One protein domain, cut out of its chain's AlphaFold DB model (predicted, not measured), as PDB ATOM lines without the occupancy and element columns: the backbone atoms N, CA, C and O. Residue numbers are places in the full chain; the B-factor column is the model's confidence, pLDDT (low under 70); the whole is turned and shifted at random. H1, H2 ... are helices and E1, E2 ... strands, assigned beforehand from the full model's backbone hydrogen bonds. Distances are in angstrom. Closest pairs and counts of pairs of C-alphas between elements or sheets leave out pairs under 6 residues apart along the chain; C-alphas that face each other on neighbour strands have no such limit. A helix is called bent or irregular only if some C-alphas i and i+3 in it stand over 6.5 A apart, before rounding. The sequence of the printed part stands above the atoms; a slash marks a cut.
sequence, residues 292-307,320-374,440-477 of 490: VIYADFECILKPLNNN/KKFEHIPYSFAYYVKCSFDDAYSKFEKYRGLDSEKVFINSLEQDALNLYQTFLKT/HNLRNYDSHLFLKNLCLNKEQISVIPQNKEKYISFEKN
ATOM      1  N   VAL A 292     117.203  -3.903 387.399       95.12
ATOM      2  CA  VAL A 292     116.063  -3.133 387.915       95.12
ATOM      3  C   VAL A 292     116.467  -2.512 389.242       95.12
ATOM      4  O   VAL A 292     117.069  -3.186 390.075       95.12
ATOM      5  N   ILE A 293     116.145  -1.239 389.452       95.94
ATOM      6  CA  ILE A 293     116.459  -0.527 390.691       95.94
ATOM      7  C   ILE A 293     115.172  -0.341 391.487       95.94
ATOM      8  O   ILE A 293     114.213   0.230 390.980       95.94
ATOM      9  N   TYR A 294     115.153  -0.790 392.736       95.75
ATOM     10  CA  TYR A 294     114.071  -0.516 393.683       95.75
ATOM     11  C   TYR A 294     114.550   0.531 394.672       95.75
ATOM     12  O   TYR A 294     115.582   0.309 395.297       95.75
ATOM     13  N   ALA A 295     113.851   1.653 394.804       94.31
ATOM     14  CA  ALA A 295     114.296   2.767 395.636       94.31
ATOM     15  C   ALA A 295     113.202   3.260 396.587       94.31
ATOM     16  O   ALA A 295     112.014   3.184 396.271       94.31
ATOM     17  N   ASP A 296     113.633   3.793 397.728       93.62
ATOM     18  CA  ASP A 296     112.767   4.399 398.736       93.62
ATOM     19  C   ASP A 296     113.467   5.563 399.458       93.62
ATOM     20  O   ASP A 296     114.704   5.610 399.523       93.62
ATOM     21  N   PHE A 297     112.681   6.503 399.985       92.44
ATOM     22  CA  PHE A 297     113.155   7.721 400.646       92.44
ATOM     23  C   PHE A 297     112.530   7.920 402.021       92.44
ATOM     24  O   PHE A 297     111.362   7.649 402.253       92.44
ATOM     25  N   GLU A 298     113.307   8.536 402.903       91.69
ATOM     26  CA  GLU A 298     112.877   8.948 404.230       91.69
ATOM     27  C   GLU A 298     113.185  10.431 404.446       91.69
ATOM     28  O   GLU A 298     114.238  10.950 404.040       91.69
ATOM     29  N   CYS A 299     112.264  11.126 405.109       91.38
ATOM     30  CA  CYS A 299     112.353  12.565 405.341       91.38
ATOM     31  C   CYS A 299     112.490  12.901 406.822       91.38
ATOM     32  O   CYS A 299     111.888  12.268 407.686       91.38
ATOM     33  N   ILE A 300     113.217  13.978 407.110       91.69
ATOM     34  CA  ILE A 300     113.123  14.664 408.395       91.69
ATOM     35  C   ILE A 300     112.009  15.702 408.311       91.69
ATOM     36  O   ILE A 300     111.914  16.468 407.352       91.69
ATOM     37  N   LEU A 301     111.191  15.750 409.359       89.94
ATOM     38  CA  LEU A 301     110.175  16.776 409.543       89.94
ATOM     39  C   LEU A 301     110.803  17.970 410.255       89.94
ATOM     40  O   LEU A 301     111.069  17.922 411.456       89.94
ATOM     41  N   LYS A 302     111.047  19.050 409.515       86.44
ATOM     42  CA  LYS A 302     111.506  20.315 410.086       86.44
ATOM     43  C   LYS A 302     110.286  21.159 410.467       86.44
ATOM     44  O   LYS A 302     109.502  21.502 409.583       86.44
ATOM     45  N   PRO A 303     110.094  21.510 411.749       87.56
ATOM     46  CA  PRO A 303     109.013  22.405 412.149       87.56
ATOM     47  C   PRO A 303     109.161  23.764 411.463       87.56
ATOM     48  O   PRO A 303     110.247  24.350 411.459       87.56
ATOM     49  N   LEU A 304     108.072  24.270 410.889       80.50
ATOM     50  CA  LEU A 304     108.004  25.641 410.398       80.50
ATOM     51  C   LEU A 304     107.558  26.535 411.559       80.50
ATOM     52  O   LEU A 304     106.445  26.403 412.067       80.50
ATOM     53  N   ASN A 305     108.439  27.433 412.003       66.44
ATOM     54  CA  ASN A 305     108.094  28.437 413.008       66.44
ATOM     55  C   ASN A 305     107.189  29.490 412.354       66.44
ATOM     56  O   ASN A 305     107.674  30.477 411.806       66.44
ATOM     57  N   ASN A 306     105.872  29.281 412.404       57.66
ATOM     58  CA  ASN A 306     104.872  30.229 411.904       57.66
ATOM     59  C   ASN A 306     104.697  31.423 412.863       57.66
ATOM     60  O   ASN A 306     103.603  31.662 413.372       57.66
ATOM     61  N   ASN A 307     105.775  32.168 413.115       50.75
ATOM     62  CA  ASN A 307     105.726  33.419 413.879       50.75
ATOM     63  C   ASN A 307     105.486  34.658 413.000       50.75
ATOM     64  O   ASN A 307     105.376  35.757 413.530       50.75
ATOM     65  N   LYS A 320     100.813  25.211 406.911       69.19
ATOM     66  CA  LYS A 320     101.966  24.300 406.792       69.19
ATOM     67  C   LYS A 320     102.698  24.243 408.139       69.19
ATOM     68  O   LYS A 320     103.261  25.245 408.568       69.19
ATOM     69  N   LYS A 321     102.653  23.093 408.826       75.50
ATOM     70  CA  LYS A 321     103.297  22.890 410.145       75.50
ATOM     71  C   LYS A 321     104.729  22.361 410.049       75.50
ATOM     72  O   LYS A 321     105.578  22.746 410.847       75.50
ATOM     73  N   PHE A 322     104.989  21.485 409.084       80.50
ATOM     74  CA  PHE A 322     106.282  20.835 408.905       80.50
ATOM     75  C   PHE A 322     106.708  20.905 407.444       80.50
ATOM     76  O   PHE A 322     105.895  20.741 406.535       80.50
ATOM     77  N   GLU A 323     107.993  21.143 407.233       84.06
ATOM     78  CA  GLU A 323     108.672  20.982 405.959       84.06
ATOM     79  C   GLU A 323     109.303  19.585 405.924       84.06
ATOM     80  O   GLU A 323     110.036  19.203 406.838       84.06
ATOM     81  N   HIS A 324     108.990  18.813 404.885       87.81
ATOM     82  CA  HIS A 324     109.542  17.478 404.681       87.81
ATOM     83  C   HIS A 324     110.854  17.616 403.908       87.81
ATOM     84  O   HIS A 324     110.850  17.973 402.731       87.81
ATOM     85  N   ILE A 325     111.975  17.369 404.583       88.38
ATOM     86  CA  ILE A 325     113.313  17.477 403.997       88.38
ATOM     87  C   ILE A 325     113.841  16.061 403.735       88.38
ATOM     88  O   ILE A 325     113.951  15.292 404.695       88.38
ATOM     89  N   PRO A 326     114.182  15.698 402.483       90.81
ATOM     90  CA  PRO A 326     114.817  14.417 402.181       90.81
ATOM     91  C   PRO A 326     116.097  14.247 403.010       90.81
ATOM     92  O   PRO A 326     116.950  15.137 403.017       90.81
ATOM     93  N   TYR A 327     116.244  13.124 403.716       93.12
ATOM     94  CA  TYR A 327     117.405  12.906 404.592       93.12
ATOM     95  C   TYR A 327     118.088  11.553 404.416       93.12
ATOM     96  O   TYR A 327     119.295  11.420 404.635       93.12
ATOM     97  N   SER A 328     117.344  10.527 404.029       93.62
ATOM     98  CA  SER A 328     117.941   9.243 403.689       93.62
ATOM     99  C   SER A 328     117.227   8.602 402.523       93.62
ATOM    100  O   SER A 328     116.041   8.826 402.309       93.62
ATOM    101  N   PHE A 329     117.967   7.784 401.792       94.69
ATOM    102  CA  PHE A 329     117.420   6.902 400.779       94.69
ATOM    103  C   PHE A 329     118.080   5.535 400.894       94.69
ATOM    104  O   PHE A 329     119.201   5.396 401.403       94.69
ATOM    105  N   ALA A 330     117.399   4.536 400.361       95.88
ATOM    106  CA  ALA A 330     117.994   3.255 400.041       95.88
ATOM    107  C   ALA A 330     117.556   2.851 398.639       95.88
ATOM    108  O   ALA A 330     116.413   3.088 398.249       95.88
ATOM    109  N   TYR A 331     118.457   2.235 397.882       96.62
ATOM    110  CA  TYR A 331     118.070   1.546 396.665       96.62
ATOM    111  C   TYR A 331     118.790   0.213 396.512       96.62
ATOM    112  O   TYR A 331     119.910   0.006 396.979       96.62
ATOM    113  N   TYR A 332     118.116  -0.710 395.841       96.81
ATOM    114  CA  TYR A 332     118.607  -2.036 395.530       96.81
ATOM    115  C   TYR A 332     118.611  -2.237 394.019       96.81
ATOM    116  O   TYR A 332     117.557  -2.261 393.384       96.81
ATOM    117  N   VAL A 333     119.803  -2.387 393.451       96.38
ATOM    118  CA  VAL A 333     120.009  -2.806 392.067       96.38
ATOM    119  C   VAL A 333     119.911  -4.328 392.034       96.38
ATOM    120  O   VAL A 333     120.792  -5.021 392.543       96.38
ATOM    121  N   LYS A 334     118.843  -4.853 391.437       95.88
ATOM    122  CA  LYS A 334     118.643  -6.283 391.208       95.88
ATOM    123  C   LYS A 334     119.123  -6.650 389.809       95.88
ATOM    124  O   LYS A 334     118.631  -6.103 388.824       95.88
ATOM    125  N   CYS A 335     120.053  -7.594 389.739       93.94
ATOM    126  CA  CYS A 335     120.465  -8.257 388.508       93.94
ATOM    127  C   CYS A 335     119.569  -9.481 388.251       93.94
ATOM    128  O   CYS A 335     119.285 -10.228 389.187       93.94
ATOM    129  N   SER A 336     119.121  -9.697 387.012       90.69
ATOM    130  CA  SER A 336     118.256 -10.842 386.676       90.69
ATOM    131  C   SER A 336     119.013 -12.142 386.389       90.69
ATOM    132  O   SER A 336     118.453 -13.224 386.531       90.69
ATOM    133  N   PHE A 337     120.283 -12.060 385.982       88.50
ATOM    134  CA  PHE A 337     121.040 -13.222 385.500       88.50
ATOM    135  C   PHE A 337     122.081 -13.754 386.491       88.50
ATOM    136  O   PHE A 337     122.480 -14.909 386.368       88.50
ATOM    137  N   ASP A 338     122.541 -12.932 387.436       89.44
ATOM    138  CA  ASP A 338     123.471 -13.341 388.493       89.44
ATOM    139  C   ASP A 338     123.387 -12.378 389.687       89.44
ATOM    140  O   ASP A 338     123.700 -11.186 389.586       89.44
ATOM    141  N   ASP A 339     122.974 -12.920 390.832       90.81
ATOM    142  CA  ASP A 339     122.770 -12.174 392.071       90.81
ATOM    143  C   ASP A 339     124.060 -11.581 392.642       90.81
ATOM    144  O   ASP A 339     123.982 -10.599 393.380       90.81
ATOM    145  N   ALA A 340     125.236 -12.084 392.251       90.62
ATOM    146  CA  ALA A 340     126.524 -11.520 392.652       90.62
ATOM    147  C   ALA A 340     126.736 -10.080 392.149       90.62
ATOM    148  O   ALA A 340     127.513  -9.332 392.742       90.62
ATOM    149  N   TYR A 341     126.038  -9.675 391.081       90.25
ATOM    150  CA  TYR A 341     126.058  -8.300 390.572       90.25
ATOM    151  C   TYR A 341     124.949  -7.420 391.150       90.25
ATOM    152  O   TYR A 341     124.847  -6.247 390.789       90.25
ATOM    153  N   SER A 342     124.103  -7.964 392.029       94.19
ATOM    154  CA  SER A 342     123.109  -7.158 392.732       94.19
ATOM    155  C   SER A 342     123.780  -6.331 393.825       94.19
ATOM    156  O   SER A 342     124.679  -6.797 394.523       94.19
ATOM    157  N   LYS A 343     123.327  -5.091 393.989       95.31
ATOM    158  CA  LYS A 343     123.985  -4.093 394.833       95.31
ATOM    159  C   LYS A 343     122.953  -3.374 395.689       95.31
ATOM    160  O   LYS A 343     121.940  -2.911 395.174       95.31
ATOM    161  N   PHE A 344     123.212  -3.274 396.989       96.19
ATOM    162  CA  PHE A 344     122.397  -2.484 397.909       96.19
ATOM    163  C   PHE A 344     123.161  -1.234 398.328       96.19
ATOM    164  O   PHE A 344     124.282  -1.332 398.825       96.19
ATOM    165  N   GLU A 345     122.535  -0.080 398.152       94.94
ATOM    166  CA  GLU A 345     123.098   1.222 398.470       94.94
ATOM    167  C   GLU A 345     122.170   1.975 399.411       94.94
ATOM    168  O   GLU A 345     120.946   1.961 399.267       94.94
ATOM    169  N   LYS A 346     122.762   2.641 400.399       96.06
ATOM    170  CA  LYS A 346     122.026   3.465 401.355       96.06
ATOM    171  C   LYS A 346     122.818   4.707 401.696       96.06
ATOM    172  O   LYS A 346     124.037   4.662 401.854       96.06
ATOM    173  N   TYR A 347     122.103   5.797 401.904       96.06
ATOM    174  CA  TYR A 347     122.693   7.054 402.321       96.06
ATOM    175  C   TYR A 347     121.827   7.706 403.387       96.06
ATOM    176  O   TYR A 347     120.600   7.640 403.338       96.06
ATOM    177  N   ARG A 348     122.481   8.347 404.354       94.88
ATOM    178  CA  ARG A 348     121.834   9.140 405.394       94.88
ATOM    179  C   ARG A 348     122.663  10.390 405.635       94.88
ATOM    180  O   ARG A 348     123.796  10.290 406.100       94.88
ATOM    181  N   GLY A 349     122.104  11.549 405.318       92.81
ATOM    182  CA  GLY A 349     122.820  12.812 405.386       92.81
ATOM    183  C   GLY A 349     122.078  13.948 404.694       92.81
ATOM    184  O   GLY A 349     120.997  13.776 404.137       92.81
ATOM    185  N   LEU A 350     122.680  15.133 404.757       89.56
ATOM    186  CA  LEU A 350     122.191  16.303 404.032       89.56
ATOM    187  C   LEU A 350     122.328  16.093 402.519       89.56
ATOM    188  O   LEU A 350     123.167  15.311 402.077       89.56
ATOM    189  N   ASP A 351     121.506  16.798 401.737       90.44
ATOM    190  CA  ASP A 351     121.495  16.717 400.269       90.44
ATOM    191  C   ASP A 351     121.272  15.287 399.729       90.44
ATOM    192  O   ASP A 351     121.761  14.923 398.652       90.44
ATOM    193  N   SER A 352     120.537  14.454 400.479       91.50
ATOM    194  CA  SER A 352     120.290  13.047 400.132       91.50
ATOM    195  C   SER A 352     119.716  12.873 398.724       91.50
ATOM    196  O   SER A 352     120.082  11.944 398.015       91.50
ATOM    197  N   GLU A 353     118.892  13.811 398.271       90.56
ATOM    198  CA  GLU A 353     118.289  13.829 396.947       90.56
ATOM    199  C   GLU A 353     119.297  14.102 395.816       90.56
ATOM    200  O   GLU A 353     119.135  13.574 394.719       90.56
ATOM    201  N   LYS A 354     120.361  14.880 396.063       91.44
ATOM    202  CA  LYS A 354     121.445  15.093 395.087       91.44
ATOM    203  C   LYS A 354     122.358  13.883 395.029       91.44
ATOM    204  O   LYS A 354     122.719  13.430 393.945       91.44
ATOM    205  N   VAL A 355     122.717  13.359 396.204       93.56
ATOM    206  CA  VAL A 355     123.534  12.149 396.319       93.56
ATOM    207  C   VAL A 355     122.830  10.985 395.627       93.56
ATOM    208  O   VAL A 355     123.468  10.287 394.854       93.56
ATOM    209  N   PHE A 356     121.514  10.845 395.802       93.62
ATOM    210  CA  PHE A 356     120.710   9.824 395.134       93.62
ATOM    211  C   PHE A 356     120.844   9.862 393.611       93.62
ATOM    212  O   PHE A 356     121.194   8.854 393.003       93.62
ATOM    213  N   ILE A 357     120.609  11.025 392.993       91.50
ATOM    214  CA  ILE A 357     120.648  11.173 391.530       91.50
ATOM    215  C   ILE A 357     122.056  10.907 390.998       91.50
ATOM    216  O   ILE A 357     122.215  10.129 390.060       91.50
ATOM    217  N   ASN A 358     123.078  11.470 391.646       91.69
ATOM    218  CA  ASN A 358     124.468  11.234 391.265       91.69
ATOM    219  C   ASN A 358     124.844   9.751 391.398       91.69
ATOM    220  O   ASN A 358     125.498   9.202 390.516       91.69
ATOM    221  N   SER A 359     124.424   9.086 392.476       93.06
ATOM    222  CA  SER A 359     124.678   7.661 392.682       93.06
ATOM    223  C   SER A 359     123.990   6.794 391.626       93.06
ATOM    224  O   SER A 359     124.631   5.888 391.100       93.06
ATOM    225  N   LEU A 360     122.736   7.092 391.266       92.50
ATOM    226  CA  LEU A 360     122.032   6.381 390.194       92.50
ATOM    227  C   LEU A 360     122.712   6.562 388.834       92.50
ATOM    228  O   LEU A 360     122.853   5.592 388.097       92.50
ATOM    229  N   GLU A 361     123.150   7.778 388.500       90.69
ATOM    230  CA  GLU A 361     123.866   8.048 387.247       90.69
ATOM    231  C   GLU A 361     125.198   7.294 387.186       90.69
ATOM    232  O   GLU A 361     125.509   6.671 386.170       90.69
ATOM    233  N   GLN A 362     125.966   7.288 388.280       91.88
ATOM    234  CA  GLN A 362     127.221   6.539 388.359       91.88
ATOM    235  C   GLN A 362     126.999   5.029 388.248       91.88
ATOM    236  O   GLN A 362     127.705   4.358 387.496       91.88
ATOM    237  N   ASP A 363     126.002   4.483 388.944       92.62
ATOM    238  CA  ASP A 363     125.686   3.059 388.853       92.62
ATOM    239  C   ASP A 363     125.187   2.689 387.452       92.62
ATOM    240  O   ASP A 363     125.639   1.695 386.887       92.62
ATOM    241  N   ALA A 364     124.350   3.516 386.828       91.25
ATOM    242  CA  ALA A 364     123.909   3.297 385.456       91.25
ATOM    243  C   ALA A 364     125.077   3.349 384.449       91.25
ATOM    244  O   ALA A 364     125.147   2.501 383.554       91.25
ATOM    245  N   LEU A 365     126.035   4.271 384.620       91.12
ATOM    246  CA  LEU A 365     127.272   4.319 383.826       91.12
ATOM    247  C   LEU A 365     128.120   3.057 384.016       91.12
ATOM    248  O   LEU A 365     128.573   2.464 383.034       91.12
ATOM    249  N   ASN A 366     128.310   2.615 385.259       91.50
ATOM    250  CA  ASN A 366     129.085   1.417 385.580       91.50
ATOM    251  C   ASN A 366     128.451   0.156 384.983       91.50
ATOM    252  O   ASN A 366     129.147  -0.653 384.362       91.50
ATOM    253  N   LEU A 367     127.131   0.004 385.117       91.12
ATOM    254  CA  LEU A 367     126.377  -1.103 384.527       91.12
ATOM    255  C   LEU A 367     126.480  -1.091 383.000       91.12
ATOM    256  O   LEU A 367     126.706  -2.137 382.386       91.12
ATOM    257  N   TYR A 368     126.394   0.092 382.385       90.31
ATOM    258  CA  TYR A 368     126.561   0.237 380.946       90.31
ATOM    259  C   TYR A 368     127.959  -0.196 380.486       90.31
ATOM    260  O   TYR A 368     128.072  -1.061 379.617       90.31
ATOM    261  N   GLN A 369     129.022   0.346 381.089       89.56
ATOM    262  CA  GLN A 369     130.404   0.032 380.701       89.56
ATOM    263  C   GLN A 369     130.746  -1.448 380.925       89.56
ATOM    264  O   GLN A 369     131.458  -2.038 380.112       89.56
ATOM    265  N   THR A 370     130.218  -2.053 381.991       88.31
ATOM    266  CA  THR A 370     130.536  -3.437 382.370       88.31
ATOM    267  C   THR A 370     129.767  -4.464 381.537       88.31
ATOM    268  O   THR A 370     130.348  -5.464 381.118       88.31
ATOM    269  N   PHE A 371     128.472  -4.236 381.282       87.06
ATOM    270  CA  PHE A 371     127.585  -5.267 380.722       87.06
ATOM    271  C   PHE A 371     126.940  -4.911 379.382       87.06
ATOM    272  O   PHE A 371     126.676  -5.814 378.592       87.06
ATOM    273  N   LEU A 372     126.658  -3.631 379.117       85.81
ATOM    274  CA  LEU A 372     125.819  -3.232 377.976       85.81
ATOM    275  C   LEU A 372     126.621  -2.695 376.785       85.81
ATOM    276  O   LEU A 372     126.165  -2.796 375.650       85.81
ATOM    277  N   LYS A 373     127.824  -2.160 377.023       85.81
ATOM    278  CA  LYS A 373     128.663  -1.528 375.994       85.81
ATOM    279  C   LYS A 373     129.093  -2.487 374.890       85.81
ATOM    280  O   LYS A 373     129.075  -2.128 373.717       85.81
ATOM    281  N   THR A 374     129.523  -3.693 375.261       84.94
ATOM    282  CA  THR A 374     130.001  -4.693 374.298       84.94
ATOM    283  C   THR A 374     129.149  -5.952 374.409       84.94
ATOM    284  O   THR A 374     129.332  -6.710 375.362       84.94
ATOM    285  N   HIS A 440     107.545   2.721 395.349       82.12
ATOM    286  CA  HIS A 440     106.185   2.353 395.755       82.12
ATOM    287  C   HIS A 440     105.233   3.554 395.874       82.12
ATOM    288  O   HIS A 440     104.051   3.406 395.559       82.12
ATOM    289  N   ASN A 441     105.715   4.737 396.277       80.56
ATOM    290  CA  ASN A 441     104.873   5.920 396.486       80.56
ATOM    291  C   ASN A 441     105.292   7.142 395.651       80.56
ATOM    292  O   ASN A 441     104.967   8.287 395.986       80.56
ATOM    293  N   LEU A 442     105.932   6.898 394.501       83.31
ATOM    294  CA  LEU A 442     106.442   7.947 393.614       83.31
ATOM    295  C   LEU A 442     105.390   9.004 393.267       83.31
ATOM    296  O   LEU A 442     105.666  10.204 393.294       83.31
ATOM    297  N   ARG A 443     104.171   8.552 392.949       80.88
ATOM    298  CA  ARG A 443     103.062   9.420 392.538       80.88
ATOM    299  C   ARG A 443     102.633  10.385 393.632       80.88
ATOM    300  O   ARG A 443     102.422  11.555 393.336       80.88
ATOM    301  N   ASN A 444     102.388   9.883 394.841       77.62
ATOM    302  CA  ASN A 444     101.697  10.680 395.856       77.62
ATOM    303  C   ASN A 444     102.679  11.429 396.756       77.62
ATOM    304  O   ASN A 444     102.300  12.434 397.349       77.62
ATOM    305  N   TYR A 445     103.911  10.934 396.873       80.69
ATOM    306  CA  TYR A 445     104.897  11.483 397.784       80.69
ATOM    307  C   TYR A 445     106.266  11.547 397.099       80.69
ATOM    308  O   TYR A 445     106.591  12.599 396.569       80.69
ATOM    309  N   ASP A 446     107.032  10.465 396.990       80.31
ATOM    310  CA  ASP A 446     108.494  10.528 396.789       80.31
ATOM    311  C   ASP A 446     108.991  11.396 395.622       80.31
ATOM    312  O   ASP A 446     110.066  11.985 395.716       80.31
ATOM    313  N   SER A 447     108.224  11.545 394.532       83.00
ATOM    314  CA  SER A 447     108.637  12.388 393.401       83.00
ATOM    315  C   SER A 447     108.975  13.825 393.810       83.00
ATOM    316  O   SER A 447     109.975  14.364 393.337       83.00
ATOM    317  N   HIS A 448     108.224  14.453 394.723       84.50
ATOM    318  CA  HIS A 448     108.489  15.850 395.099       84.50
ATOM    319  C   HIS A 448     109.846  16.041 395.800       84.50
ATOM    320  O   HIS A 448     110.363  17.161 395.810       84.50
ATOM    321  N   LEU A 449     110.425  14.965 396.346       85.69
ATOM    322  CA  LEU A 449     111.676  14.982 397.103       85.69
ATOM    323  C   LEU A 449     112.895  15.211 396.208       85.69
ATOM    324  O   LEU A 449     113.789  15.978 396.562       85.69
ATOM    325  N   PHE A 450     112.932  14.583 395.031       86.44
ATOM    326  CA  PHE A 450     114.122  14.583 394.176       86.44
ATOM    327  C   PHE A 450     113.885  15.118 392.762       86.44
ATOM    328  O   PHE A 450     114.857  15.409 392.068       86.44
ATOM    329  N   LEU A 451     112.633  15.317 392.323       86.06
ATOM    330  CA  LEU A 451     112.334  15.719 390.941       86.06
ATOM    331  C   LEU A 451     113.018  17.036 390.547       86.06
ATOM    332  O   LEU A 451     113.521  17.157 389.435       86.06
ATOM    333  N   LYS A 452     113.126  18.003 391.469       82.88
ATOM    334  CA  LYS A 452     113.884  19.245 391.219       82.88
ATOM    335  C   LYS A 452     115.344  18.962 390.861       82.88
ATOM    336  O   LYS A 452     115.867  19.595 389.951       82.88
ATOM    337  N   ASN A 453     115.970  18.010 391.555       83.81
ATOM    338  CA  ASN A 453     117.361  17.619 391.339       83.81
ATOM    339  C   ASN A 453     117.529  16.757 390.085       83.81
ATOM    340  O   ASN A 453     118.527  16.902 389.383       83.81
ATOM    341  N   LEU A 454     116.520  15.954 389.733       82.94
ATOM    342  CA  LEU A 454     116.468  15.239 388.456       82.94
ATOM    343  C   LEU A 454     116.567  16.214 387.261       82.94
ATOM    344  O   LEU A 454     117.254  15.908 386.287       82.94
ATOM    345  N   CYS A 455     115.948  17.400 387.370       77.12
ATOM    346  CA  CYS A 455     115.882  18.433 386.326       77.12
ATOM    347  C   CYS A 455     117.084  19.402 386.255       77.12
ATOM    348  O   CYS A 455     117.105  20.261 385.371       77.12
ATOM    349  N   LEU A 456     118.060  19.340 387.172       71.69
ATOM    350  CA  LEU A 456     119.084  20.397 387.299       71.69
ATOM    351  C   LEU A 456     119.995  20.548 386.070       71.69
ATOM    352  O   LEU A 456     120.439  21.658 385.773       71.69
ATOM    353  N   ASN A 457     120.232  19.473 385.317       64.12
ATOM    354  CA  ASN A 457     121.226  19.453 384.236       64.12
ATOM    355  C   ASN A 457     120.702  19.957 382.874       64.12
ATOM    356  O   ASN A 457     121.373  19.781 381.863       64.12
ATOM    357  N   LYS A 458     119.524  20.605 382.819       62.09
ATOM    358  CA  LYS A 458     118.855  21.058 381.571       62.09
ATOM    359  C   LYS A 458     118.601  19.946 380.536       62.09
ATOM    360  O   LYS A 458     118.339  20.239 379.370       62.09
ATOM    361  N   GLU A 459     118.669  18.685 380.944       66.75
ATOM    362  CA  GLU A 459     118.368  17.537 380.088       66.75
ATOM    363  C   GLU A 459     116.853  17.414 379.869       66.75
ATOM    364  O   GLU A 459     116.049  17.801 380.722       66.75
ATOM    365  N   GLN A 460     116.447  16.900 378.704       66.94
ATOM    366  CA  GLN A 460     115.032  16.694 378.397       66.94
ATOM    367  C   GLN A 460     114.475  15.550 379.243       66.94
ATOM    368  O   GLN A 460     114.919  14.407 379.120       66.94
ATOM    369  N   ILE A 461     113.472  15.867 380.063       75.31
ATOM    370  CA  ILE A 461     112.695  14.877 380.806       75.31
ATOM    371  C   ILE A 461     111.378  14.642 380.078       75.31
ATOM    372  O   ILE A 461     110.629  15.580 379.797       75.31
ATOM    373  N   SER A 462     111.107  13.375 379.783       78.81
ATOM    374  CA  SER A 462     109.826  12.903 379.263       78.81
ATOM    375  C   SER A 462     108.956  12.466 380.441       78.81
ATOM    376  O   SER A 462     109.435  11.844 381.392       78.81
ATOM    377  N   VAL A 463     107.677  12.846 380.420       79.44
ATOM    378  CA  VAL A 463     106.715  12.495 381.469       79.44
ATOM    379  C   VAL A 463     105.527  11.819 380.820       79.44
ATOM    380  O   VAL A 463     104.891  12.390 379.934       79.44
ATOM    381  N   ILE A 464     105.195  10.621 381.299       76.50
ATOM    382  CA  ILE A 464     103.918   9.987 380.985       76.50
ATOM    383  C   ILE A 464     102.946  10.389 382.101       76.50
ATOM    384  O   ILE A 464     103.110   9.929 383.238       76.50
ATOM    385  N   PRO A 465     101.976  11.285 381.819       67.25
ATOM    386  CA  PRO A 465     101.051  11.776 382.830       67.25
ATOM    387  C   PRO A 465     100.104  10.668 383.294       67.25
ATOM    388  O   PRO A 465      99.929   9.647 382.628       67.25
ATOM    389  N   GLN A 466      99.489  10.898 384.455       66.00
ATOM    390  CA  GLN A 466      98.641   9.937 385.157       66.00
ATOM    391  C   GLN A 466      97.645   9.226 384.222       66.00
ATOM    392  O   GLN A 466      96.799   9.861 383.594       66.00
ATOM    393  N   ASN A 467      97.690   7.891 384.210       64.69
ATOM    394  CA  ASN A 467      96.659   7.060 383.590       64.69
ATOM    395  C   ASN A 467      95.531   6.719 384.595       64.69
ATOM    396  O   ASN A 467      95.603   7.045 385.785       64.69
ATOM    397  N   LYS A 468      94.473   6.030 384.140       64.56
ATOM    398  CA  LYS A 468      93.356   5.588 385.008       64.56
ATOM    399  C   LYS A 468      93.806   4.688 386.173       64.56
ATOM    400  O   LYS A 468      93.116   4.620 387.184       64.56
ATOM    401  N   GLU A 469      94.970   4.058 386.052       59.12
ATOM    402  CA  GLU A 469      95.562   3.142 387.033       59.12
ATOM    403  C   GLU A 469      96.520   3.841 388.017       59.12
ATOM    404  O   GLU A 469      97.151   3.180 388.833       59.12
ATOM    405  N   LYS A 470      96.604   5.183 387.989       66.69
ATOM    406  CA  LYS A 470      97.435   5.994 388.901       66.69
ATOM    407  C   LYS A 470      98.948   5.739 388.775       66.69
ATOM    408  O   LYS A 470      99.685   6.029 389.714       66.69
ATOM    409  N   TYR A 471      99.435   5.278 387.624       74.31
ATOM    410  CA  TYR A 471     100.875   5.234 387.353       74.31
ATOM    411  C   TYR A 471     101.382   6.584 386.837       74.31
ATOM    412  O   TYR A 471     100.703   7.256 386.059       74.31
ATOM    413  N   ILE A 472     102.585   6.966 387.267       82.38
ATOM    414  CA  ILE A 472     103.362   8.087 386.726       82.38
ATOM    415  C   ILE A 472     104.749   7.567 386.353       82.38
ATOM    416  O   ILE A 472     105.291   6.703 387.044       82.38
ATOM    417  N   SER A 473     105.320   8.074 385.263       85.25
ATOM    418  CA  SER A 473     106.674   7.723 384.837       85.25
ATOM    419  C   SER A 473     107.432   8.975 384.416       85.25
ATOM    420  O   SER A 473     106.880   9.838 383.729       85.25
ATOM    421  N   PHE A 474     108.690   9.048 384.848       86.88
ATOM    422  CA  PHE A 474     109.656  10.062 384.452       86.88
ATOM    423  C   PHE A 474     110.794   9.372 383.711       86.88
ATOM    424  O   PHE A 474     111.324   8.364 384.179       86.88
ATOM    425  N   GLU A 475     111.186   9.932 382.578       87.81
ATOM    426  CA  GLU A 475     112.286   9.441 381.764       87.81
ATOM    427  C   GLU A 475     113.350  10.529 381.670       87.81
ATOM    428  O   GLU A 475     113.066  11.650 381.242       87.81
ATOM    429  N   LYS A 476     114.576  10.192 382.075       86.19
ATOM    430  CA  LYS A 476     115.750  11.057 381.968       86.19
ATOM    431  C   LYS A 476     116.771  10.398 381.051       86.19
ATOM    432  O   LYS A 476     117.216   9.285 381.320       86.19
ATOM    433  N   ASN A 477     117.150  11.114 380.000       84.75
ATOM    434  CA  ASN A 477     118.207  10.705 379.086       84.75
ATOM    435  C   ASN A 477     119.505  11.413 379.462       84.75
ATOM    436  O   ASN A 477     119.530  12.639 379.522       84.75
TER     437      ASN A 477
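This is residues 292 to 307, 320 to 374 and 440 to 477 of the 490 residues of the protein "uncharacterized protein LOC115885506" of Sitophilus oryzae (UniProt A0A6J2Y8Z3). A long, narrow sheet of three strands, E1, E2 and E3, has helix H1 running along one face and the short helix H2 lying crosswise on that same face, which makes two layers. A small separate hairpin, E4 and E5, sits beyond H2, away from the long sheet, while the far ends of E1 and E2 run on past E3. The printed part has 109 residues, with two named helices and five named strands in the order E1, E2, E3, H1, H2, E4, E5; both sheets, E1 - E2 - E3 and E4 - E5, are antiparallel, and the class is mixed, helices and strands. The whole is only just loose, close to compact, with a radius of gyration of the C-alphas of 16.1 A, and elongated, spanning 60 by 34 by 28 A.

E1, residues 292 to 303, is antiparallel to E2, residues 322 to 335, at 165 degrees between their directions; N 294 and O 332 are 2.9 A apart, within hydrogen-bond range. E2 is the inner strand and forms a hairpin with E3, residues 343 to 348, where N 331 and O 345 are 2.9 A apart, also within range. H1, residues 352 to 372, is on this sheet at a height of 10.4 A, over E2 and E3, and runs along the strands, at 6 degrees to E2 on the local plane. The closest C-alphas of E2 and H1 are those of Tyr 327 and Ser 352, 5.3 A apart. H2, residues 447 to 454, is on the same face at a height of 11.3 A, over E2 and across the strands, at 82 degrees to E2 on the local plane. H2 touches H1, which meets it with residues 353 to 357 alone; their closest C-alphas, of Glu 353 and Phe 450, are 5.1 A apart, and the tilt is steep, 65 degrees, the same way. H2 is irregular, with C-alphas 449 and 452 7.6 A apart. Every O i to N i+4 pair of H1 is within hydrogen-bond range; in H2 2 of 4 are, and 3 of 5 O i to N i+3 pairs. E4, residues 461 to 464, and E5, residues 473 to 476, form an antiparallel hairpin, with N 462 and O 475 3.0 A apart, within range. The closest C-alphas of H2 and E5, of Leu 454 and Lys 476, are 7.8 A apart; E4 and E5 are apart from H1 and from E1, E2 and E3.

E1 begins with C-alpha 292 at (116.063, -3.133, 387.915) and is 35.9 A long. E2 measures 38.3 A, E3 17.1 A and H1 28.0 A, from C-alpha 352 at (120.290, 13.047, 400.132). H2 is 9.7 A long, E4 10.0 A, and E5 10.1 A, ending with C-alpha 476 at (115.750, 11.057, 381.968).

The C-alphas farthest apart, of Asn 307 and Thr 374, are 60.1 A apart. Residues 308 to 319 and 375 to 439 are not printed; the gaps across these cuts are 12.1 A between C-alphas 307 and 320 and 32.8 A between C-alphas 374 and 440. Of the links that are printed whole, E3 to H1 is tight and the others are short. The mean pLDDT of the printed part is 85.2; residues 305 to 307, 320, 457 to 460 and 465 to 470 are under 70.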